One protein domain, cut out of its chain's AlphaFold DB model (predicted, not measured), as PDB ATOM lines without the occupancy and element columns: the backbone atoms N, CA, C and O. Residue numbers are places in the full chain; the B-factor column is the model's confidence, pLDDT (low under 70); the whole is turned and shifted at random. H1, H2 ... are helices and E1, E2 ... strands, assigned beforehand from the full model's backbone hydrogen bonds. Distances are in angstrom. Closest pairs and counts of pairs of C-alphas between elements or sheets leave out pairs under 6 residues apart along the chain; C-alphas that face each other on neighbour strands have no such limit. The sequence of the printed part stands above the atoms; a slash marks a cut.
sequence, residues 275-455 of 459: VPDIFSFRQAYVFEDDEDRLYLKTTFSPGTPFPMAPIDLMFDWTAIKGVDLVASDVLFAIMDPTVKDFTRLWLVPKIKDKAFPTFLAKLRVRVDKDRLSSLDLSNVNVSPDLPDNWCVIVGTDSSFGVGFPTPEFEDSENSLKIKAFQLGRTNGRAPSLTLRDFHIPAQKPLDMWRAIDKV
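This is residues 275 to 455 of the 459 residues of an uncharacterized protein of bacterium CG2_30_54_10 (UniProt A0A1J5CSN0). A large, strongly twisted sheet of seven strands curls round the short helix H3, and a small sheet, E3 E6 E5, covers its E4, E7 and E2 part, the two making a partial sandwich with crossed strands. H2 lies over the large sheet's other face, beside a separate pair of short strands, E8 and E12. The printed part has 181 residues with twelve named strands and three named helices, in the order E1 to E11, H1, E12, H2, H3, and its class is mostly strand. The large sheet is mixed, in the order E4 E7 E2 E1 E9 E11 E10; the two others are antiparallel. The whole is compact, with a radius of gyration of the C-alphas of 15.9 A, and elongated, spanning 48 by 31 by 28 A.

In the large sheet, E1, residues 277 to 288, is 31.7 A long from C-alpha 277 at (44.171, 42.165, 25.437) and bends by 54 degrees at residue 280. E2, residues 291 to 301, is 30.8 A long, E7, 359 to 367, 24.7 A, E9, 389 to 395, 20.4 A, and E11, 416 to 422, 19.8 A. E4 is residues 320 to 325 and E10 409 to 413. The small sheet has E3, 309 to 313, E5, 330 to 336, and E6, 343 to 349, 18.8 A long. E8 is 374 to 376, E12 432 to 434, H1 423 to 426, H2 435 to 438, and H3 448 to 454, ending at C-alpha 454 at (31.403, 29.423, 10.395).

E1 and E2 form an antiparallel hairpin, with N 284 and O 295 at 2.8 A. E1 and E9 are parallel at 4 degrees, with N 392 and O 283 at 2.8 A. H3 is on this sheet; its closest C-alphas to E1 are those of Ala 284 and Ile 452, 7.1 A apart. H2 is on the opposite face, at a height over the sheet of 8.7 A. H1 only grazes the sheet. The large sheet and the sheet E3 E6 E5 make a sandwich, two sheets face to face: the parts that face each other are 8.8 A apart centre to centre and their best planes stand 41 degrees apart, and the closest C-alphas of E5 and E7 are those of Val 330 and Ala 361, 5.8 A apart. In E8 and E12, N 375 and O 433 are 2.9 A apart. In H3 every O i to N i+4 pair is within hydrogen-bond range; H1 and H2 are too short for one.

The C-alphas of Asp 353 and Val 402 are the two farthest apart, at 51.6 A. The printed part has no cut. The links E8 to E9 and E9 to E10 are long. No printed residue is under 70 in pLDDT.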
ATOM      1  N   VAL A 275      42.793  46.833  31.331       79.19
ATOM      2  CA  VAL A 275      42.167  46.369  30.092       79.19
ATOM      3  C   VAL A 275      42.895  45.095  29.642       79.19
ATOM      4  O   VAL A 275      44.120  45.137  29.498       79.19
ATOM      5  N   PRO A 276      42.195  43.958  29.492       87.81
ATOM      6  CA  PRO A 276      42.794  42.757  28.935       87.81
ATOM      7  C   PRO A 276      42.998  42.923  27.427       87.81
ATOM      8  O   PRO A 276      42.213  43.592  26.753       87.81
ATOM      9  N   ASP A 277      44.012  42.257  26.885       89.81
ATOM     10  CA  ASP A 277      44.171  42.165  25.437       89.81
ATOM     11  C   ASP A 277      43.177  41.129  24.911       89.81
ATOM     12  O   ASP A 277      43.278  39.940  25.221       89.81
ATOM     13  N   ILE A 278      42.193  41.575  24.133       91.38
ATOM     14  CA  ILE A 278      41.187  40.710  23.513       91.38
ATOM     15  C   ILE A 278      41.543  40.564  22.035       91.38
ATOM     16  O   ILE A 278      41.594  41.544  21.301       91.38
ATOM     17  N   PHE A 279      41.799  39.328  21.606       91.31
ATOM     18  CA  PHE A 279      42.209  38.983  20.239       91.31
ATOM     19  C   PHE A 279      41.048  38.475  19.387       91.31
ATOM     20  O   PHE A 279      41.075  38.605  18.167       91.31
ATOM     21  N   SER A 280      40.035  37.895  20.026       92.56
ATOM     22  CA  SER A 280      38.759  37.603  19.385       92.56
ATOM     23  C   SER A 280      37.620  37.672  20.383       92.56
ATOM     24  O   SER A 280      37.782  37.303  21.549       92.56
ATOM     25  N   PHE A 281      36.460  38.124  19.927       93.31
ATOM     26  CA  PHE A 281      35.247  38.187  20.721       93.31
ATOM     27  C   PHE A 281      34.056  37.795  19.853       93.31
ATOM     28  O   PHE A 281      33.707  38.478  18.898       93.31
ATOM     29  N   ARG A 282      33.423  36.671  20.171       93.44
ATOM     30  CA  ARG A 282      32.213  36.215  19.497       93.44
ATOM     31  C   ARG A 282      31.160  35.905  20.536       93.44
ATOM     32  O   ARG A 282      31.413  35.105  21.435       93.44
ATOM     33  N   GLN A 283      29.987  36.498  20.399       93.94
ATOM     34  CA  GLN A 283      28.839  36.164  21.231       93.94
ATOM     35  C   GLN A 283      27.675  35.688  20.380       93.94
ATOM     36  O   GLN A 283      27.526  36.128  19.242       93.94
ATOM     37  N   ALA A 284      26.863  34.782  20.912       94.94
ATOM     38  CA  ALA A 284      25.696  34.286  20.215       94.94
ATOM     39  C   ALA A 284      24.509  34.069  21.136       94.94
ATOM     40  O   ALA A 284      24.669  33.534  22.226       94.94
ATOM     41  N   TYR A 285      23.322  34.414  20.664       95.25
ATOM     42  CA  TYR A 285      22.071  34.155  21.360       95.25
ATOM     43  C   TYR A 285      21.248  33.095  20.623       95.25
ATOM     44  O   TYR A 285      21.129  33.129  19.393       95.25
ATOM     45  N   VAL A 286      20.665  32.177  21.391       93.69
ATOM     46  CA  VAL A 286      19.690  31.187  20.927       93.69
ATOM     47  C   VAL A 286      18.715  30.856  22.057       93.69
ATOM     48  O   VAL A 286      19.097  30.823  23.228       93.69
ATOM     49  N   PHE A 287      17.463  30.579  21.700       92.31
ATOM     50  CA  PHE A 287      16.482  30.001  22.611       92.31
ATOM     51  C   PHE A 287      16.414  28.484  22.399       92.31
ATOM     52  O   PHE A 287      16.024  28.008  21.329       92.31
ATOM     53  N   GLU A 288      16.813  27.712  23.405       88.56
ATOM     54  CA  GLU A 288      16.831  26.248  23.347       88.56
ATOM     55  C   GLU A 288      16.514  25.650  24.723       88.56
ATOM     56  O   GLU A 288      16.841  26.226  25.757       88.56
ATOM     57  N   ASP A 289      15.852  24.490  24.736       85.94
ATOM     58  CA  ASP A 289      15.388  23.810  25.956       85.94
ATOM     59  C   ASP A 289      14.548  24.698  26.904       85.94
ATOM     60  O   ASP A 289      14.643  24.569  28.122       85.94
ATOM     61  N   ASP A 290      13.721  25.592  26.348       87.38
ATOM     62  CA  ASP A 290      12.894  26.560  27.098       87.38
ATOM     63  C   ASP A 290      13.704  27.569  27.949       87.38
ATOM     64  O   ASP A 290      13.193  28.169  28.900       87.38
ATOM     65  N   GLU A 291      14.972  27.789  27.587       89.75
ATOM     66  CA  GLU A 291      15.870  28.758  28.215       89.75
ATOM     67  C   GLU A 291      16.506  29.702  27.185       89.75
ATOM     68  O   GLU A 291      16.905  29.302  26.087       89.75
ATOM     69  N   ASP A 292      16.674  30.964  27.582       92.62
ATOM     70  CA  ASP A 292      17.507  31.927  26.867       92.62
ATOM     71  C   ASP A 292      18.982  31.599  27.131       92.62
ATOM     72  O   ASP A 292      19.439  31.583  28.283       92.62
ATOM     73  N   ARG A 293      19.751  31.319  26.074       93.75
ATOM     74  CA  ARG A 293      21.168  30.966  26.194       93.75
ATOM     75  C   ARG A 293      22.049  31.911  25.399       93.75
ATOM     76  O   ARG A 293      21.879  32.106  24.197       93.75
ATOM     77  N   LEU A 294      23.045  32.448  26.095       94.62
ATOM     78  CA  LEU A 294      24.108  33.253  25.520       94.62
ATOM     79  C   LEU A 294      25.404  32.441  25.499       94.62
ATOM     80  O   LEU A 294      25.910  31.994  26.526       94.62
ATOM     81  N   TYR A 295      25.962  32.277  24.315       95.12
ATOM     82  CA  TYR A 295      27.250  31.655  24.077       95.12
ATOM     83  C   TYR A 295      28.299  32.749  23.922       95.12
ATOM     84  O   TYR A 295      28.124  33.656  23.117       95.12
ATOM     85  N   LEU A 296      29.404  32.657  24.656       94.69
ATOM     86  CA  LEU A 296      30.541  33.563  24.520       94.69
ATOM     87  C   LEU A 296      31.792  32.758  24.174       94.69
ATOM     88  O   LEU A 296      32.194  31.877  24.931       94.69
ATOM     89  N   LYS A 297      32.436  33.088  23.055       95.12
ATOM     90  CA  LYS A 297      33.752  32.585  22.658       95.12
ATOM     91  C   LYS A 297      34.712  33.762  22.544       95.12
ATOM     92  O   LYS A 297      34.547  34.606  21.670       95.12
ATOM     93  N   THR A 298      35.736  33.815  23.386       93.75
ATOM     94  CA  THR A 298      36.743  34.882  23.319       93.75
ATOM     95  C   THR A 298      38.152  34.341  23.501       93.75
ATOM     96  O   THR A 298      38.380  33.422  24.290       93.75
ATOM     97  N   THR A 299      39.095  34.903  22.745       94.12
ATOM     98  CA  THR A 299      40.529  34.684  22.945       94.12
ATOM     99  C   THR A 299      41.121  35.936  23.561       94.12
ATOM    100  O   THR A 299      40.983  37.018  22.992       94.12
ATOM    101  N   PHE A 300      41.791  35.798  24.701       92.88
ATOM    102  CA  PHE A 300      42.273  36.945  25.467       92.88
ATOM    103  C   PHE A 300      43.599  36.666  26.182       92.88
ATOM    104  O   PHE A 300      44.023  35.516  26.325       92.88
ATOM    105  N   SER A 301      44.242  37.734  26.650       91.44
ATOM    106  CA  SER A 301      45.340  37.718  27.615       91.44
ATOM    107  C   SER A 301      45.010  38.690  28.756       91.44
ATOM    108  O   SER A 301      44.722  39.859  28.492       91.44
ATOM    109  N   PRO A 302      45.034  38.248  30.027       89.44
ATOM    110  CA  PRO A 302      44.877  39.142  31.170       89.44
ATOM    111  C   PRO A 302      45.921  40.264  31.184       89.44
ATOM    112  O   PRO A 302      47.076  40.062  30.801       89.44
ATOM    113  N   GLY A 303      45.535  41.435  31.694       81.94
ATOM    114  CA  GLY A 303      46.463  42.540  31.904       81.94
ATOM    115  C   GLY A 303      47.479  42.202  33.000       81.94
ATOM    116  O   GLY A 303      47.126  42.074  34.174       81.94
ATOM    117  N   THR A 304      48.763  42.087  32.643       70.62
ATOM    118  CA  THR A 304      49.822  41.815  33.629       70.62
ATOM    119  C   THR A 304      49.840  42.903  34.716       70.62
ATOM    120  O   THR A 304      49.704  44.097  34.419       70.62
ATOM    121  N   PRO A 305      49.987  42.550  36.006       74.62
ATOM    122  CA  PRO A 305      50.406  41.255  36.547       74.62
ATOM    123  C   PRO A 305      49.258  40.321  36.998       74.62
ATOM    124  O   PRO A 305      49.530  39.335  37.683       74.62
ATOM    125  N   PHE A 306      47.993  40.609  36.684       82.94
ATOM    126  CA  PHE A 306      46.854  39.897  37.277       82.94
ATOM    127  C   PHE A 306      46.362  38.752  36.383       82.94
ATOM    128  O   PHE A 306      46.058  38.990  35.217       82.94
ATOM    129  N   PRO A 307      46.213  37.518  36.895       88.81
ATOM    130  CA  PRO A 307      45.665  36.397  36.133       88.81
ATOM    131  C   PRO A 307      44.125  36.409  36.158       88.81
ATOM    132  O   PRO A 307      43.490  35.395  36.434       88.81
ATOM    133  N   MET A 308      43.520  37.575  35.923       91.69
ATOM    134  CA  MET A 308      42.071  37.772  35.849       91.69
ATOM    135  C   MET A 308      41.769  38.808  34.766       91.69
ATOM    136  O   MET A 308      42.467  39.816  34.672       91.69
ATOM    137  N   ALA A 309      40.739  38.569  33.958       91.69
ATOM    138  CA  ALA A 309      40.309  39.491  32.911       91.69
ATOM    139  C   ALA A 309      38.822  39.833  33.081       91.69
ATOM    140  O   ALA A 309      38.008  38.907  33.131       91.69
ATOM    141  N   PRO A 310      38.449  41.120  33.167       92.44
ATOM    142  CA  PRO A 310      37.050  41.517  33.178       92.44
ATOM    143  C   PRO A 310      36.469  41.435  31.759       92.44
ATOM    144  O   PRO A 310      37.055  41.960  30.814       92.44
ATOM    145  N   ILE A 311      35.312  40.795  31.624       91.38
ATOM    146  CA  ILE A 311      34.480  40.793  30.420       91.38
ATOM    147  C   ILE A 311      33.095  41.293  30.800       91.38
ATOM    148  O   ILE A 311      32.464  40.749  31.702       91.38
ATOM    149  N   ASP A 312      32.617  42.302  30.086       91.19
ATOM    150  CA  ASP A 312      31.344  42.947  30.379       91.19
ATOM    151  C   ASP A 312      30.277  42.511  29.369       91.19
ATOM    152  O   ASP A 312      30.530  42.466  28.165       91.19
ATOM    153  N   LEU A 313      29.083  42.195  29.866       90.44
ATOM    154  CA  LEU A 313      27.897  41.848  29.088       90.44
ATOM    155  C   LEU A 313      26.806  42.889  29.346       90.44
ATOM    156  O   LEU A 313      26.547  43.239  30.497       90.44
ATOM    157  N   MET A 314      26.142  43.362  28.291       89.88
ATOM    158  CA  MET A 314      25.243  44.528  28.321       89.88
ATOM    159  C   MET A 314      23.829  44.211  28.852       89.88
ATOM    160  O   MET A 314      22.822  44.621  28.279       89.88
ATOM    161  N   PHE A 315      23.746  43.459  29.947       88.81
ATOM    162  CA  PHE A 315      22.506  43.178  30.673       88.81
ATOM    163  C   PHE A 315      22.784  42.945  32.161       88.81
ATOM    164  O   PHE A 315      23.923  42.700  32.558       88.81
ATOM    165  N   ASP A 316      21.745  43.026  32.990       88.44
ATOM    166  CA  ASP A 316      21.848  42.915  34.449       88.44
ATOM    167  C   ASP A 316      22.191  41.482  34.906       88.44
ATOM    168  O   ASP A 316      21.606  40.501  34.435       88.44
ATOM    169  N   TRP A 317      23.118  41.361  35.860       88.50
ATOM    170  CA  TRP A 317      23.611  40.076  36.367       88.50
ATOM    171  C   TRP A 317      22.526  39.253  37.066       88.50
ATOM    172  O   TRP A 317      22.603  38.026  37.088       88.50
ATOM    173  N   THR A 318      21.488  39.902  37.602       90.00
ATOM    174  CA  THR A 318      20.354  39.239  38.268       90.00
ATOM    175  C   THR A 318      19.542  38.350  37.328       90.00
ATOM    176  O   THR A 318      18.775  37.505  37.791       90.00
ATOM    177  N   ALA A 319      19.717  38.511  36.016       90.50
ATOM    178  CA  ALA A 319      19.110  37.655  35.013       90.50
ATOM    179  C   ALA A 319      19.880  36.348  34.772       90.50
ATOM    180  O   ALA A 319      19.381  35.481  34.062       90.50
ATOM    181  N   ILE A 320      21.084  36.169  35.318       92.38
ATOM    182  CA  ILE A 320      21.890  34.967  35.074       92.38
ATOM    183  C   ILE A 320      21.471  33.842  36.027       92.38
ATOM    184  O   ILE A 320      21.619  33.953  37.241       92.38
ATOM    185  N   LYS A 321      21.012  32.714  35.470       92.19
ATOM    186  CA  LYS A 321      20.765  31.461  36.212       92.19
ATOM    187  C   LYS A 321      22.048  30.680  36.474       92.19
ATOM    188  O   LYS A 321      22.165  29.998  37.489       92.19
ATOM    189  N   GLY A 322      22.998  30.739  35.544       92.12
ATOM    190  CA  GLY A 322      24.273  30.044  35.672       92.12
ATOM    191  C   GLY A 322      25.205  30.285  34.494       92.12
ATOM    192  O   GLY A 322      24.774  30.669  33.406       92.12
ATOM    193  N   VAL A 323      26.491  30.033  34.720       94.12
ATOM    194  CA  VAL A 323      27.548  30.133  33.710       94.12
ATOM    195  C   VAL A 323      28.287  28.804  33.658       94.12
ATOM    196  O   VAL A 323      28.924  28.407  34.633       94.12
ATOM    197  N   ASP A 324      28.213  28.127  32.517       93.75
ATOM    198  CA  ASP A 324      28.909  26.869  32.280       93.75
ATOM    199  C   ASP A 324      30.189  27.127  31.464       93.75
ATOM    200  O   ASP A 324      30.165  27.807  30.434       93.75
ATOM    201  N   LEU A 325      31.311  26.558  31.906       92.12
ATOM    202  CA  LEU A 325      32.600  26.595  31.210       92.12
ATOM    203  C   LEU A 325      32.719  25.370  30.292       92.12
ATOM    204  O   LEU A 325      32.747  24.237  30.773       92.12
ATOM    205  N   VAL A 326      32.788  25.570  28.973       89.31
ATOM    206  CA  VAL A 326      32.731  24.480  27.984       89.31
ATOM    207  C   VAL A 326      34.033  24.403  27.192       89.31
ATOM    208  O   VAL A 326      34.231  25.157  26.247       89.31
ATOM    209  N   ALA A 327      34.917  23.459  27.529       76.81
ATOM    210  CA  ALA A 327      36.203  23.272  26.838       76.81
ATOM    211  C   ALA A 327      37.053  24.565  26.774       76.81
ATOM    212  O   ALA A 327      37.543  24.957  25.712       76.81
ATOM    213  N   SER A 328      37.202  25.236  27.922       83.19
ATOM    214  CA  SER A 328      37.949  26.487  28.086       83.19
ATOM    215  C   SER A 328      39.308  26.296  28.770       83.19
ATOM    216  O   SER A 328      39.489  25.413  29.607       83.19
ATOM    217  N   ASP A 329      40.242  27.210  28.491       92.38
ATOM    218  CA  ASP A 329      41.452  27.416  29.304       92.38
ATOM    219  C   ASP A 329      41.154  28.134  30.636       92.38
ATOM    220  O   ASP A 329      42.034  28.297  31.483       92.38
ATOM    221  N   VAL A 330      39.915  28.596  30.804       94.75
ATOM    222  CA  VAL A 330      39.406  29.300  31.980       94.75
ATOM    223  C   VAL A 330      39.038  28.312  33.084       94.75
ATOM    224  O   VAL A 330      38.320  27.348  32.828       94.75
ATOM    225  N   LEU A 331      39.545  28.565  34.293       93.94
ATOM    226  CA  LEU A 331      39.211  27.850  35.526       93.94
ATOM    227  C   LEU A 331      37.867  28.315  36.080       93.94
ATOM    228  O   LEU A 331      37.020  27.490  36.404       93.94
ATOM    229  N   PHE A 332      37.679  29.634  36.179       94.94
ATOM    230  CA  PHE A 332      36.506  30.237  36.809       94.94
ATOM    231  C   PHE A 332      35.976  31.412  35.989       94.94
ATOM    232  O   PHE A 332      36.752  32.192  35.434       94.94
ATOM    233  N   ALA A 333      34.656  31.560  35.971       94.75
ATOM    234  CA  ALA A 333      33.975  32.786  35.586       94.75
ATOM    235  C   ALA A 333      33.224  33.290  36.823       94.75
ATOM    236  O   ALA A 333      32.308  32.620  37.298       94.75
ATOM    237  N   ILE A 334      33.662  34.421  37.372       94.44
ATOM    238  CA  ILE A 334      33.134  34.987  38.618       94.44
ATOM    239  C   ILE A 334      32.328  36.239  38.289       94.44
ATOM    240  O   ILE A 334      32.841  37.152  37.648       94.44
ATOM    241  N   MET A 335      31.075  36.289  38.728       93.06
ATOM    242  CA  MET A 335      30.221  37.462  38.541       93.06
ATOM    243  C   MET A 335      30.560  38.542  39.570       93.06
ATOM    244  O   MET A 335      30.779  38.236  40.741       93.06
ATOM    245  N   ASP A 336      30.576  39.802  39.144       91.75
ATOM    246  CA  ASP A 336      30.763  40.955  40.024       91.75
ATOM    247  C   ASP A 336      29.419  41.658  40.291       91.75
ATOM    248  O   ASP A 336      28.961  42.442  39.454       91.75
ATOM    249  N   PRO A 337      28.767  41.408  41.443       89.62
ATOM    250  CA  PRO A 337      27.470  42.010  41.748       89.62
ATOM    251  C   PRO A 337      27.577  43.485  42.160       89.62
ATOM    252  O   PRO A 337      26.556  44.134  42.395       89.62
ATOM    253  N   THR A 338      28.794  44.022  42.307       87.38
ATOM    254  CA  THR A 338      29.001  45.423  42.707       87.38
ATOM    255  C   THR A 338      28.814  46.388  41.537       87.38
ATOM    256  O   THR A 338      28.562  47.579  41.744       87.38
ATOM    257  N   VAL A 339      28.888  45.866  40.311       86.50
ATOM    258  CA  VAL A 339      28.654  46.601  39.072       86.50
ATOM    259  C   VAL A 339      27.152  46.683  38.798       86.50
ATOM    260  O   VAL A 339      26.422  45.701  38.918       86.50
ATOM    261  N   LYS A 340      26.691  47.885  38.447       83.94
ATOM    262  CA  LYS A 340      25.304  48.165  38.057       83.94
ATOM    263  C   LYS A 340      25.230  48.381  36.549       83.94
ATOM    264  O   LYS A 340      26.237  48.704  35.927       83.94
ATOM    265  N   ASP A 341      24.038  48.214  35.986       82.81
ATOM    266  CA  ASP A 341      23.685  48.459  34.577       82.81
ATOM    267  C   ASP A 341      24.214  47.430  33.561       82.81
ATOM    268  O   ASP A 341      23.605  47.239  32.510       82.81
ATOM    269  N   PHE A 342      25.298  46.722  33.872       88.69
ATOM    270  CA  PHE A 342      25.829  45.627  33.063       88.69
ATOM    271  C   PHE A 342      26.413  44.524  33.950       88.69
ATOM    272  O   PHE A 342      26.728  44.736  35.123       88.69
ATOM    273  N   THR A 343      26.577  43.332  33.387       91.44
ATOM    274  CA  THR A 343      27.192  42.197  34.073       91.44
ATOM    275  C   THR A 343      28.680  42.210  33.802       91.44
ATOM    276  O   THR A 343      29.090  42.093  32.651       91.44
ATOM    277  N   ARG A 344      29.500  42.244  34.852       92.69
ATOM    278  CA  ARG A 344      30.934  41.974  34.734       92.69
ATOM    279  C   ARG A 344      31.248  40.542  35.149       92.69
ATOM    280  O   ARG A 344      30.960  40.130  36.271       92.69
ATOM    281  N   LEU A 345      31.876  39.806  34.241       93.56
ATOM    282  CA  LEU A 345      32.433  38.478  34.459       93.56
ATOM    283  C   LEU A 345      33.955  38.573  34.558       93.56
ATOM    284  O   LEU A 345      34.635  38.934  33.602       93.56
ATOM    285  N   TRP A 346      34.508  38.195  35.701       93.94
ATOM    286  CA  TRP A 346      35.938  37.993  35.873       93.94
ATOM    287  C   TRP A 346      36.318  36.595  35.392       93.94
ATOM    288  O   TRP A 346      35.990  35.593  36.032       93.94
ATOM    289  N   LEU A 347      37.017  36.524  34.261       94.81
ATOM    290  CA  LEU A 347      37.559  35.281  33.726       94.81
ATOM    291  C   LEU A 347      38.924  35.003  34.342       94.81
ATOM    292  O   LEU A 347      39.844  35.816  34.239       94.81
ATOM    293  N   VAL A 348      39.060  33.829  34.951       95.19
ATOM    294  CA  VAL A 348      40.275  33.387  35.635       95.19
ATOM    295  C   VAL A 348      40.902  32.234  34.847       95.19
ATOM    296  O   VAL A 348      40.440  31.098  34.969       95.19
ATOM    297  N   PRO A 349      41.904  32.479  33.983       94.81
ATOM    298  CA  PRO A 349      42.566  31.424  33.222       94.81
ATOM    299  C   PRO A 349      43.505  30.556  34.065       94.81
ATOM    300  O   PRO A 349      44.025  30.981  35.094       94.81
ATOM    301  N   LYS A 350      43.780  29.342  33.575       92.75
ATOM    302  CA  LYS A 350      44.922  28.533  34.029       92.75
ATOM    303  C   LYS A 350      46.224  29.294  33.799       92.75
ATOM    304  O   LYS A 350      46.367  29.975  32.790       92.75
ATOM    305  N   ILE A 351      47.215  29.127  34.665       90.06
ATOM    306  CA  ILE A 351      48.545  29.697  34.408       90.06
ATOM    307  C   ILE A 351      49.251  28.895  33.305       90.06
ATOM    308  O   ILE A 351      49.271  27.666  33.334       90.06
ATOM    309  N   LYS A 352      49.840  29.598  32.328       88.75
ATOM    310  CA  LYS A 352      50.688  29.029  31.269       88.75
ATOM    311  C   LYS A 352      52.087  29.643  31.359       88.75
ATOM    312  O   LYS A 352      52.213  30.864  31.358       88.75
ATOM    313  N   ASP A 353      53.124  28.808  31.339       78.00
ATOM    314  CA  ASP A 353      54.532  29.234  31.343       78.00
ATOM    315  C   ASP A 353      54.985  29.680  29.939       78.00
ATOM    316  O   ASP A 353      55.810  29.049  29.280       78.00
ATOM    317  N   LYS A 354      54.384  30.756  29.423       82.25
ATOM    318  CA  LYS A 354      54.774  31.404  28.161       82.25
ATOM    319  C   LYS A 354      54.916  32.906  28.386       82.25
ATOM    320  O   LYS A 354      54.204  33.464  29.209       82.25
ATOM    321  N   ALA A 355      55.795  33.561  27.625       73.38
ATOM    322  CA  ALA A 355      56.021  35.008  27.735       73.38
ATOM    323  C   ALA A 355      54.766  35.845  27.411       73.38
ATOM    324  O   ALA A 355      54.571  36.903  27.998       73.38
ATOM    325  N   PHE A 356      53.905  35.343  26.519       78.94
ATOM    326  CA  PHE A 356      52.634  35.961  26.125       78.94
ATOM    327  C   PHE A 356      51.559  34.874  25.992       78.94
ATOM    328  O   PHE A 356      51.328  34.352  24.897       78.94
ATOM    329  N   PRO A 357      50.981  34.410  27.111       88.44
ATOM    330  CA  PRO A 357      50.017  33.330  27.072       88.44
ATOM    331  C   PRO A 357      48.659  33.852  26.595       88.44
ATOM    332  O   PRO A 357      48.088  34.765  27.179       88.44
ATOM    333  N   THR A 358      48.123  33.233  25.547       91.75
ATOM    334  CA  THR A 358      46.744  33.447  25.105       91.75
ATOM    335  C   THR A 358      45.836  32.353  25.660       91.75
ATOM    336  O   THR A 358      46.245  31.193  25.827       91.75
ATOM    337  N   PHE A 359      44.593  32.721  25.957       94.44
ATOM    338  CA  PHE A 359      43.601  31.847  26.573       94.44
ATOM    339  C   PHE A 359      42.307  31.854  25.783       94.44
ATOM    340  O   PHE A 359      41.834  32.915  25.380       94.44
ATOM    341  N   LEU A 360      41.724  30.671  25.604       94.88
ATOM    342  CA  LEU A 360      40.396  30.515  25.026       94.88
ATOM    343  C   LEU A 360      39.346  30.383  26.135       94.88
ATOM    344  O   LEU A 360      39.381  29.438  26.929       94.88
ATOM    345  N   ALA A 361      38.374  31.288  26.150       95.56
ATOM    346  CA  ALA A 361      37.149  31.148  26.923       95.56
ATOM    347  C   ALA A 361      35.994  30.738  26.009       95.56
ATOM    348  O   ALA A 361      35.788  31.321  24.946       95.56
ATOM    349  N   LYS A 362      35.235  29.743  26.464       95.75
ATOM    350  CA  LYS A 362      33.981  29.284  25.872       95.75
ATOM    351  C   LYS A 362      32.976  29.145  27.007       95.75
ATOM    352  O   LYS A 362      33.068  28.212  27.803       95.75
ATOM    353  N   LEU A 363      32.088  30.123  27.123       95.56
ATOM    354  CA  LEU A 363      31.085  30.196  28.177       95.56
ATOM    355  C   LEU A 363      29.707  29.958  27.582       95.56
ATOM    356  O   LEU A 363      29.401  30.455  26.497       95.56
ATOM    357  N   ARG A 364      28.865  29.255  28.329       95.31
ATOM    358  CA  ARG A 364      27.429  29.193  28.087       95.31
ATOM    359  C   ARG A 364      26.723  29.805  29.288       95.31
ATOM    360  O   ARG A 364      26.752  29.245  30.379       95.31
ATOM    361  N   VAL A 365      26.125  30.967  29.087       94.62
ATOM    362  CA  VAL A 365      25.374  31.709  30.095       94.62
ATOM    363  C   VAL A 365      23.897  31.379  29.917       94.62
ATOM    364  O   VAL A 365      23.331  31.599  28.847       94.62
ATOM    365  N   ARG A 366      23.283  30.827  30.962       93.94
ATOM    366  CA  ARG A 366      21.841  30.572  31.025       93.94
ATOM    367  C   ARG A 366      21.160  31.773  31.653       93.94
ATOM    368  O   ARG A 366      21.538  32.193  32.749       93.94
ATOM    369  N   VAL A 367      20.169  32.309  30.960       92.31
ATOM    370  CA  VAL A 367      19.467  33.534  31.328       92.31
ATOM    371  C   VAL A 367      18.039  33.198  31.755       92.31
ATOM    372  O   VAL A 367      17.394  32.291  31.227       92.31
ATOM    373  N   ASP A 368      17.550  33.902  32.768       88.12
ATOM    374  CA  ASP A 368      16.178  33.803  33.228       88.12
ATOM    375  C   ASP A 368      15.244  34.609  32.324       88.12
ATOM    376  O   ASP A 368      15.236  35.843  32.359       88.12
ATOM    377  N   LYS A 369      14.424  33.894  31.550       81.25
ATOM    378  CA  LYS A 369      13.458  34.464  30.601       81.25
ATOM    379  C   LYS A 369      12.450  35.428  31.230       81.25
ATOM    380  O   LYS A 369      11.923  36.301  30.550       81.25
ATOM    381  N   ASP A 370      12.202  35.299  32.535       85.62
ATOM    382  CA  ASP A 370      11.268  36.162  33.268       85.62
ATOM    383  C   ASP A 370      11.927  37.451  33.792       85.62
ATOM    384  O   ASP A 370      11.237  38.381  34.213       85.62
ATOM    385  N   ARG A 371      13.266  37.527  33.774       87.81
ATOM    386  CA  ARG A 371      14.044  38.669  34.289       87.81
ATOM    387  C   ARG A 371      14.472  39.649  33.204       87.81
ATOM    388  O   ARG A 371      14.734  40.806  33.528       87.81
ATOM    389  N   LEU A 372      14.523  39.219  31.944       87.56
ATOM    390  CA  LEU A 372      14.864  40.070  30.805       87.56
ATOM    391  C   LEU A 372      13.766  40.031  29.745       87.56
ATOM    392  O   LEU A 372      13.396  38.980  29.241       87.56
ATOM    393  N   SER A 373      13.266  41.205  29.364       88.44
ATOM    394  CA  SER A 373      12.364  41.359  28.214       88.44
ATOM    395  C   SER A 373      13.116  41.569  26.901       88.44
ATOM    396  O   SER A 373      12.592  41.281  25.822       88.44
ATOM    397  N   SER A 374      14.329  42.108  26.994       90.25
ATOM    398  CA  SER A 374      15.181  42.448  25.864       90.25
ATOM    399  C   SER A 374      16.641  42.164  26.181       90.25
ATOM    400  O   SER A 374      17.048  42.260  27.338       90.25
ATOM    401  N   LEU A 375      17.424  41.870  25.149       90.19
ATOM    402  CA  LEU A 375      18.851  41.590  25.257       90.19
ATOM    403  C   LEU A 375      19.626  42.468  24.275       90.19
ATOM    404  O   LEU A 375      19.323  42.494  23.083       90.19
ATOM    405  N   ASP A 376      20.622  43.188  24.783       88.69
ATOM    406  CA  ASP A 376      21.586  43.916  23.967       88.69
ATOM    407  C   ASP A 376      22.871  43.088  23.867       88.69
ATOM    408  O   ASP A 376      23.527  42.798  24.867       88.69
ATOM    409  N   LEU A 377      23.214  42.682  22.646       89.31
ATOM    410  CA  LEU A 377      24.432  41.928  22.344       89.31
ATOM    411  C   LEU A 377      25.556  42.851  21.862       89.31
ATOM    412  O   LEU A 377      26.413  42.446  21.077       89.31
ATOM    413  N   SER A 378      25.530  44.120  22.260       88.56
ATOM    414  CA  SER A 378      26.616  45.057  22.005       88.56
ATOM    415  C   SER A 378      27.850  44.695  22.829       88.56
ATOM    416  O   SER A 378      27.771  44.115  23.910       88.56
ATOM    417  N   ASN A 379      29.014  45.068  22.317       84.81
ATOM    418  CA  ASN A 379      30.280  45.023  23.025       84.81
ATOM    419  C   ASN A 379      31.066  46.307  22.743       84.81
ATOM    420  O   ASN A 379      31.826  46.397  21.781       84.81
ATOM    421  N   VAL A 380      30.860  47.308  23.599       75.12
ATOM    422  CA  VAL A 380      31.505  48.631  23.494       75.12
ATOM    423  C   VAL A 380      32.866  48.700  24.192       75.12
ATOM    424  O   VAL A 380      33.571  49.696  24.057       75.12
ATOM    425  N   ASN A 381      33.237  47.655  24.932       75.44
ATOM    426  CA  ASN A 381      34.452  47.628  25.752       75.44
ATOM    427  C   ASN A 381      35.652  47.004  25.030       75.44
ATOM    428  O   ASN A 381      36.752  46.954  25.576       75.44
ATOM    429  N   VAL A 382      35.450  46.542  23.798       79.19
ATOM    430  CA  VAL A 382      36.493  46.014  22.919       79.19
ATOM    431  C   VAL A 382      36.842  47.047  21.855       79.19
ATOM    432  O   VAL A 382      35.991  47.832  21.439       79.19
ATOM    433  N   SER A 383      38.106  47.050  21.416       79.12
ATOM    434  CA  SER A 383      38.568  47.946  20.354       79.12
ATOM    435  C   SER A 383      37.655  47.852  19.119       79.12
ATOM    436  O   SER A 383      37.410  46.736  18.647       79.12
ATOM    437  N   PRO A 384      37.187  48.985  18.558       72.81
ATOM    438  CA  PRO A 384      36.437  48.998  17.300       72.81
ATOM    439  C   PRO A 384      37.200  48.324  16.154       72.81
ATOM    440  O   PRO A 384      36.594  47.717  15.276       72.81
ATOM    441  N   ASP A 385      38.533  48.373  16.211       80.94
ATOM    442  CA  ASP A 385      39.426  47.800  15.205       80.94
ATOM    443  C   ASP A 385      39.661  46.292  15.387       80.94
ATOM    444  O   ASP A 385      40.469  45.714  14.660       80.94
ATOM    445  N   LEU A 386      39.004  45.633  16.356       86.44
ATOM    446  CA  LEU A 386      39.153  44.191  16.547       86.44
ATOM    447  C   LEU A 386      38.610  43.443  15.313       86.44
ATOM    448  O   LEU A 386      37.397  43.465  15.085       86.44
ATOM    449  N   PRO A 387      39.458  42.731  14.540       82.44
ATOM    450  CA  PRO A 387      39.014  42.115  13.289       82.44
ATOM    451  C   PRO A 387      38.012  40.978  13.505       82.44
ATOM    452  O   PRO A 387      37.115  40.771  12.691       82.44
ATOM    453  N   ASP A 388      38.157  40.237  14.605       89.75
ATOM    454  CA  ASP A 388      37.295  39.111  14.959       89.75
ATOM    455  C   ASP A 388      36.358  39.503  16.110       89.75
ATOM    456  O   ASP A 388      36.595  39.144  17.267       89.75
ATOM    457  N   ASN A 389      35.324  40.292  15.792       91.50
ATOM    458  CA  ASN A 389      34.343  40.799  16.752       91.50
ATOM    459  C   ASN A 389      32.906  40.615  16.242       91.50
ATOM    460  O   ASN A 389      32.350  41.505  15.597       91.50
ATOM    461  N   TRP A 390      32.300  39.467  16.542       93.56
ATOM    462  CA  TRP A 390      31.022  39.055  15.958       93.56
ATOM    463  C   TRP A 390      29.920  38.860  16.997       93.56
ATOM    464  O   TRP A 390      30.137  38.342  18.093       93.56
ATOM    465  N   CYS A 391      28.698  39.196  16.603       94.69
ATOM    466  CA  CYS A 391      27.476  38.807  17.291       94.69
ATOM    467  C   CYS A 391      26.657  37.886  16.385       94.69
ATOM    468  O   CYS A 391      26.502  38.180  15.205       94.69
ATOM    469  N   VAL A 392      26.133  36.780  16.909       95.50
ATOM    470  CA  VAL A 392      25.323  35.809  16.163       95.50
ATOM    471  C   VAL A 392      23.966  35.652  16.831       95.50
ATOM    472  O   VAL A 392      23.861  35.480  18.038       95.50
ATOM    473  N   ILE A 393      22.900  35.700  16.052       95.44
ATOM    474  CA  ILE A 393      21.534  35.612  16.553       95.44
ATOM    475  C   ILE A 393      20.853  34.481  15.801       95.44
ATOM    476  O   ILE A 393      20.837  34.462  14.567       95.44
ATOM    477  N   VAL A 394      20.310  33.529  16.554       94.19
ATOM    478  CA  VAL A 394      19.637  32.354  16.010       94.19
ATOM    479  C   VAL A 394      18.168  32.383  16.398       94.19
ATOM    480  O   VAL A 394      17.821  32.564  17.563       94.19
ATOM    481  N   GLY A 395      17.299  32.195  15.412       92.81
ATOM    482  CA  GLY A 395      15.854  32.182  15.605       92.81
ATOM    483  C   GLY A 395      15.128  31.608  14.398       92.81
ATOM    484  O   GLY A 395      15.746  31.167  13.431       92.81
ATOM    485  N   THR A 396      13.803  31.616  14.438       90.69
ATOM    486  CA  THR A 396      12.979  31.229  13.281       90.69
ATOM    487  C   THR A 396      12.814  32.397  12.311       90.69
ATOM    488  O   THR A 396      13.074  33.539  12.678       90.69
ATOM    489  N   ASP A 397      12.326  32.149  11.091       87.38
ATOM    490  CA  ASP A 397      12.022  33.228  10.134       87.38
ATOM    491  C   ASP A 397      11.094  34.298  10.729       87.38
ATOM    492  O   ASP A 397      11.318  35.490  10.539       87.38
ATOM    493  N   SER A 398      10.095  33.887  11.517       88.00
ATOM    494  CA  SER A 398       9.169  34.808  12.187       88.00
ATOM    495  C   SER A 398       9.809  35.643  13.296       88.00
ATOM    496  O   SER A 398       9.268  36.690  13.638       88.00
ATOM    497  N   SER A 399      10.948  35.208  13.846       89.25
ATOM    498  CA  SER A 399      11.672  35.942  14.893       89.25
ATOM    499  C   SER A 399      12.361  37.200  14.350       89.25
ATOM    500  O   SER A 399      12.640  38.136  15.095       89.25
ATOM    501  N   PHE A 400      12.618  37.252  13.041       90.31
ATOM    502  CA  PHE A 400      13.267  38.379  12.380       90.31
ATOM    503  C   PHE A 400      12.225  39.235  11.652       90.31
ATOM    504  O   PHE A 400      11.937  39.026  10.476       90.31
ATOM    505  N   GLY A 401      11.648  40.208  12.364       82.94
ATOM    506  CA  GLY A 401      10.637  41.114  11.811       82.94
ATOM    507  C   GLY A 401      11.121  41.957  10.617       82.94
ATOM    508  O   GLY A 401      12.313  42.075  10.343       82.94
ATOM    509  N   VAL A 402      10.182  42.616   9.931       78.12
ATOM    510  CA  VAL A 402      10.418  43.386   8.685       78.12
ATOM    511  C   VAL A 402      11.445  44.526   8.844       78.12
ATOM    512  O   VAL A 402      12.053  44.944   7.864       78.12
ATOM    513  N   GLY A 403      11.668  45.017  10.068       81.69
ATOM    514  CA  GLY A 403      12.651  46.059  10.390       81.69
ATOM    515  C   GLY A 403      13.964  45.550  10.994       81.69
ATOM    516  O   GLY A 403      14.726  46.357  11.525       81.69
ATOM    517  N   PHE A 404      14.217  44.237  10.986       88.06
ATOM    518  CA  PHE A 404      15.437  43.687  11.571       88.06
ATOM    519  C   PHE A 404      16.674  44.111  10.758       88.06
ATOM    520  O   PHE A 404      16.618  44.068   9.526       88.06
ATOM    521  N   PRO A 405      17.793  44.502  11.399       89.62
ATOM    522  CA  PRO A 405      18.987  44.941  10.682       89.62
ATOM    523  C   PRO A 405      19.527  43.884   9.711       89.62
ATOM    524  O   PRO A 405      19.489  42.684   9.995       89.62
ATOM    525  N   THR A 406      20.062  44.338   8.577       90.81
ATOM    526  CA  THR A 406      20.712  43.464   7.592       90.81
ATOM    527  C   THR A 406      22.004  42.888   8.179       90.81
ATOM    528  O   THR A 406      22.863  43.676   8.579       90.81
ATOM    529  N   PRO A 407      22.169  41.556   8.240       93.06
ATOM    530  CA  PRO A 407      23.395  40.944   8.743       93.06
ATOM    531  C   PRO A 407      24.521  40.970   7.700       93.06
ATOM    532  O   PRO A 407      24.264  40.959   6.496       93.06
ATOM    533  N   GLU A 408      25.778  40.938   8.147       92.75
ATOM    534  CA  GLU A 408      26.929  40.696   7.265       92.75
ATOM    535  C   GLU A 408      27.053  39.229   6.842       92.75
ATOM    536  O   GLU A 408      27.662  38.934   5.813       92.75
ATOM    537  N   PHE A 409      26.498  38.309   7.630       93.19
ATOM    538  CA  PHE A 409      26.485  36.884   7.324       93.19
ATOM    539  C   PHE A 409      25.127  36.276   7.671       93.19
ATOM    540  O   PHE A 409      24.594  36.493   8.760       93.19
ATOM    541  N   GLU A 410      24.582  35.483   6.753       94.06
ATOM    542  CA  GLU A 410      23.318  34.776   6.934       94.06
ATOM    543  C   GLU A 410      23.459  33.321   6.476       94.06
ATOM    544  O   GLU A 410      23.955  33.050   5.383       94.06
ATOM    545  N   ASP A 411      23.017  32.389   7.318       92.44
ATOM    546  CA  ASP A 411      22.942  30.954   7.024       92.44
ATOM    547  C   ASP A 411      21.596  30.402   7.527       92.44
ATOM    548  O   ASP A 411      20.817  31.079   8.209       92.44
ATOM    549  N   SER A 412      21.262  29.173   7.154       90.56
ATOM    550  CA  SER A 412      20.053  28.493   7.609       90.56
ATOM    551  C   SER A 412      20.344  27.029   7.906       90.56
ATOM    552  O   SER A 412      20.818  26.292   7.047       90.56
ATOM    553  N   GLU A 413      20.003  26.582   9.111       88.44
ATOM    554  CA  GLU A 413      20.227  25.205   9.545       88.44
ATOM    555  C   GLU A 413      19.043  24.734  10.395       88.44
ATOM    556  O   GLU A 413      18.581  25.453  11.273       88.44
ATOM    557  N   ASN A 414      18.518  23.530  10.139       84.12
ATOM    558  CA  ASN A 414      17.402  22.947  10.903       84.12
ATOM    559  C   ASN A 414      16.168  23.868  11.053       84.12
ATOM    560  O   ASN A 414      15.563  23.920  12.122       84.12
ATOM    561  N   SER A 415      15.797  24.589   9.986       84.19
ATOM    562  CA  SER A 415      14.693  25.572   9.972       84.19
ATOM    563  C   SER A 415      14.906  26.807  10.860       84.19
ATOM    564  O   SER A 415      13.990  27.616  11.009       84.19
ATOM    565  N   LEU A 416      16.111  26.985  11.402       90.88
ATOM    566  CA  LEU A 416      16.549  28.205  12.063       90.88
ATOM    567  C   LEU A 416      17.353  29.063  11.090       90.88
ATOM    568  O   LEU A 416      18.157  28.558  10.303       90.88
ATOM    569  N   LYS A 417      17.154  30.374  11.177       92.94
ATOM    570  CA  LYS A 417      18.007  31.381  10.557       92.94
ATOM    571  C   LYS A 417      19.117  31.760  11.518       92.94
ATOM    572  O   LYS A 417      18.877  31.993  12.703       92.94
ATOM    573  N   ILE A 418      20.323  31.842  10.978       94.44
ATOM    574  CA  ILE A 418      21.521  32.278  11.682       94.44
ATOM    575  C   ILE A 418      21.910  33.609  11.053       94.44
ATOM    576  O   ILE A 418      22.319  33.639   9.895       94.44
ATOM    577  N   LYS A 419      21.767  34.704  11.799       95.12
ATOM    578  CA  LYS A 419      22.147  36.049  11.353       95.12
ATOM    579  C   LYS A 419      23.314  36.538  12.188       95.12
ATOM    580  O   LYS A 419      23.217  36.551  13.412       95.12
ATOM    581  N   ALA A 420      24.406  36.933  11.548       94.88
ATOM    582  CA  ALA A 420      25.594  37.404  12.239       94.88
ATOM    583  C   ALA A 420      26.008  38.811  11.810       94.88
ATOM    584  O   ALA A 420      25.908  39.183  10.640       94.88
ATOM    585  N   PHE A 421      26.480  39.565  12.798       93.31
ATOM    586  CA  PHE A 421      26.768  40.987  12.728       93.31
ATOM    587  C   PHE A 421      28.217  41.256  13.120       93.31
ATOM    588  O   PHE A 421      28.661  40.808  14.183       93.31
ATOM    589  N   GLN A 422      28.943  41.996  12.285       92.00
ATOM    590  CA  GLN A 422      30.333  42.370  12.548       92.00
ATOM    591  C   GLN A 422      30.384  43.660  13.372       92.00
ATOM    592  O   GLN A 422      30.246  44.765  12.844       92.00
ATOM    593  N   LEU A 423      30.641  43.533  14.674       89.88
ATOM    594  CA  LEU A 423      30.556  44.637  15.632       89.88
ATOM    595  C   LEU A 423      31.621  45.719  15.408       89.88
ATOM    596  O   LEU A 423      31.398  46.879  15.748       89.88
ATOM    597  N   GLY A 424      32.757  45.389  14.785       84.94
ATOM    598  CA  GLY A 424      33.768  46.391  14.421       84.94
ATOM    599  C   GLY A 424      33.242  47.467  13.456       84.94
ATOM    600  O   GLY A 424      33.634  48.627  13.541       84.94
ATOM    601  N   ARG A 425      32.281  47.130  12.581       84.62
ATOM    602  CA  ARG A 425      31.688  48.089  11.624       84.62
ATOM    603  C   ARG A 425      30.687  49.045  12.263       84.62
ATOM    604  O   ARG A 425      30.399  50.103  11.710       84.62
ATOM    605  N   THR A 426      30.156  48.672  13.419       82.81
ATOM    606  CA  THR A 426      29.102  49.394  14.135       82.81
ATOM    607  C   THR A 426      29.608  50.001  15.444       82.81
ATOM    608  O   THR A 426      28.807  50.329  16.321       82.81
ATOM    609  N   ASN A 427      30.929  50.175  15.594       84.06
ATOM    610  CA  ASN A 427      31.572  50.662  16.819       84.06
ATOM    611  C   ASN A 427      31.126  49.879  18.068       84.06
ATOM    612  O   ASN A 427      30.766  50.463  19.092       84.06
ATOM    613  N   GLY A 428      31.081  48.553  17.957       84.00
ATOM    614  CA  GLY A 428      30.701  47.652  19.040       84.00
ATOM    615  C   GLY A 428      29.195  47.465  19.225       84.00
ATOM    616  O   GLY A 428      28.795  46.697  20.093       84.00
ATOM    617  N   ARG A 429      28.334  48.142  18.454       87.25
ATOM    618  CA  ARG A 429      26.875  48.070  18.643       87.25
ATOM    619  C   ARG A 429      26.253  46.893  17.901       87.25
ATOM    620  O   ARG A 429      26.469  46.736  16.703       87.25
ATOM    621  N   ALA A 430      25.430  46.111  18.585       88.62
ATOM    622  CA  ALA A 430      24.660  45.028  17.984       88.62
ATOM    623  C   ALA A 430      23.165  45.379  17.899       88.62
ATOM    624  O   ALA A 430      22.721  46.361  18.501       88.62
ATOM    625  N   PRO A 431      22.364  44.583  17.169       87.06
ATOM    626  CA  PRO A 431      20.913  44.664  17.257       87.06
ATOM    627  C   PRO A 431      20.425  44.371  18.682       87.06
ATOM    628  O   PRO A 431      20.883  43.421  19.318       87.06
ATOM    629  N   SER A 432      19.457  45.158  19.155       88.00
ATOM    630  CA  SER A 432      18.717  44.848  20.380       88.00
ATOM    631  C   SER A 432      17.609  43.843  20.067       88.00
ATOM    632  O   SER A 432      16.882  43.996  19.083       88.00
ATOM    633  N   LEU A 433      17.502  42.806  20.890       91.25
ATOM    634  CA  LEU A 433      16.551  41.715  20.722       91.25
ATOM    635  C   LEU A 433      15.384  41.868  21.686       91.25
ATOM    636  O   LEU A 433      15.599  42.057  22.881       91.25
ATOM    637  N   THR A 434      14.162  41.685  21.195       91.50
ATOM    638  CA  THR A 434      12.986  41.436  22.037       91.50
ATOM    639  C   THR A 434      12.861  39.930  22.230       91.50
ATOM    640  O   THR A 434      12.476  39.224  21.303       91.50
ATOM    641  N   LEU A 435      13.193  39.412  23.418       91.19
ATOM    642  CA  LEU A 435      13.385  37.965  23.623       91.19
ATOM    643  C   LEU A 435      12.130  37.132  23.321       91.19
ATOM    644  O   LEU A 435      12.232  36.044  22.763       91.19
ATOM    645  N   ARG A 436      10.940  37.692  23.573       90.19
ATOM    646  CA  ARG A 436       9.647  37.043  23.282       90.19
ATOM    647  C   ARG A 436       9.495  36.606  21.823       90.19
ATOM    648  O   ARG A 436       8.887  35.570  21.572       90.19
ATOM    649  N   ASP A 437      10.064  37.352  20.876       90.50
ATOM    650  CA  ASP A 437       9.977  37.038  19.440       90.50
ATOM    651  C   ASP A 437      10.848  35.822  19.064       90.50
ATOM    652  O   ASP A 437      10.668  35.191  18.018       90.50
ATOM    653  N   PHE A 438      11.791  35.466  19.938       91.06
ATOM    654  CA  PHE A 438      12.746  34.377  19.765       91.06
ATOM    655  C   PHE A 438      12.412  33.139  20.602       91.06
ATOM    656  O   PHE A 438      13.084  32.125  20.448       91.06
ATOM    657  N   HIS A 439      11.358  33.166  21.425       90.88
ATOM    658  CA  HIS A 439      10.914  32.046  22.272       90.88
ATOM    659  C   HIS A 439      10.206  30.923  21.491       90.88
ATOM    660  O   HIS A 439       9.244  30.312  21.956       90.88
ATOM    661  N   ILE A 440      10.680  30.645  20.276       84.38
ATOM    662  CA  ILE A 440      10.236  29.526  19.451       84.38
ATOM    663  C   ILE A 440      11.370  28.498  19.464       84.38
ATOM    664  O   ILE A 440      12.405  28.729  18.835       84.38
ATOM    665  N   PRO A 441      11.217  27.381  20.196       73.75
ATOM    666  CA  PRO A 441      12.304  26.439  20.389       73.75
ATOM    667  C   PRO A 441      12.683  25.750  19.078       73.75
ATOM    668  O   PRO A 441      11.839  25.430  18.235       73.75
ATOM    669  N   ALA A 442      13.976  25.476  18.939       72.81
ATOM    670  CA  ALA A 442      14.507  24.683  17.846       72.81
ATOM    671  C   ALA A 442      13.882  23.276  17.834       72.81
ATOM    672  O   ALA A 442      13.881  22.580  18.847       72.81
ATOM    673  N   GLN A 443      13.405  22.811  16.675       73.81
ATOM    674  CA  GLN A 443      12.896  21.434  16.544       73.81
ATOM    675  C   GLN A 443      14.006  20.381  16.671       73.81
ATOM    676  O   GLN A 443      13.747  19.236  17.038       73.81
ATOM    677  N   LYS A 444      15.243  20.755  16.326       79.94
ATOM    678  CA  LYS A 444      16.443  19.930  16.463       79.94
ATOM    679  C   LYS A 444      17.554  20.766  17.093       79.94
ATOM    680  O   LYS A 444      17.677  21.934  16.726       79.94
ATOM    681  N   PRO A 445      18.383  20.176  17.971       79.88
ATOM    682  CA  PRO A 445      19.502  20.885  18.574       79.88
ATOM    683  C   PRO A 445      20.465  21.378  17.491       79.88
ATOM    684  O   PRO A 445      20.782  20.652  16.542       79.88
ATOM    685  N   LEU A 446      20.910  22.624  17.631       86.38
ATOM    686  CA  LEU A 446      21.895  23.250  16.759       86.38
ATOM    687  C   LEU A 446      23.260  23.222  17.451       86.38
ATOM    688  O   LEU A 446      23.376  23.569  18.623       86.38
ATOM    689  N   ASP A 447      24.314  22.844  16.726       89.94
ATOM    690  CA  ASP A 447      25.677  23.011  17.236       89.94
ATOM    691  C   ASP A 447      26.075  24.489  17.147       89.94
ATOM    692  O   ASP A 447      26.596  24.966  16.132       89.94
ATOM    693  N   MET A 448      25.807  25.213  18.231       91.19
ATOM    694  CA  MET A 448      26.081  26.642  18.330       91.19
ATOM    695  C   MET A 448      27.561  26.978  18.172       91.19
ATOM    696  O   MET A 448      27.888  28.008  17.589       91.19
ATOM    697  N   TRP A 449      28.479  26.119  18.623       92.50
ATOM    698  CA  TRP A 449      29.910  26.389  18.471       92.50
ATOM    699  C   TRP A 449      30.338  26.302  17.011       92.50
ATOM    700  O   TRP A 449      31.101  27.148  16.547       92.50
ATOM    701  N   ARG A 450      29.801  25.329  16.267       91.25
ATOM    702  CA  ARG A 450      30.018  25.239  14.820       91.25
ATOM    703  C   ARG A 450      29.404  26.426  14.081       91.25
ATOM    704  O   ARG A 450      30.039  26.954  13.173       91.25
ATOM    705  N   ALA A 451      28.199  26.848  14.463       90.88
ATOM    706  CA  ALA A 451      27.552  28.024  13.883       90.88
ATOM    707  C   ALA A 451      28.393  29.292  14.106       90.88
ATOM    708  O   ALA A 451      28.669  30.009  13.149       90.88
ATOM    709  N   ILE A 452      28.879  29.519  15.334       91.69
ATOM    710  CA  ILE A 452      29.768  30.641  15.674       91.69
ATOM    711  C   ILE A 452      31.067  30.594  14.862       91.69
ATOM    712  O   ILE A 452      31.552  31.642  14.441       91.69
ATOM    713  N   ASP A 453      31.636  29.410  14.632       90.94
ATOM    714  CA  ASP A 453      32.927  29.255  13.948       90.94
ATOM    715  C   ASP A 453      32.839  29.425  12.424       90.94
ATOM    716  O   ASP A 453      33.801  29.890  11.815       90.94
ATOM    717  N   LYS A 454      31.682  29.128  11.815       89.44
ATOM    718  CA  LYS A 454      31.403  29.423  10.395       89.44
ATOM    719  C   LYS A 454      31.361  30.929  10.101       89.44
ATOM    720  O   LYS A 454      31.641  31.354   8.983       89.44
ATOM    721  N   VAL A 455      30.987  31.752  11.079       85.75
ATOM    722  CA  VAL A 455      30.879  33.201  10.869       85.75
ATOM    723  C   VAL A 455      32.263  33.785  10.583       85.75
ATOM    724  O   VAL A 455      33.218  33.569  11.332       85.75
TER     725      VAL A 455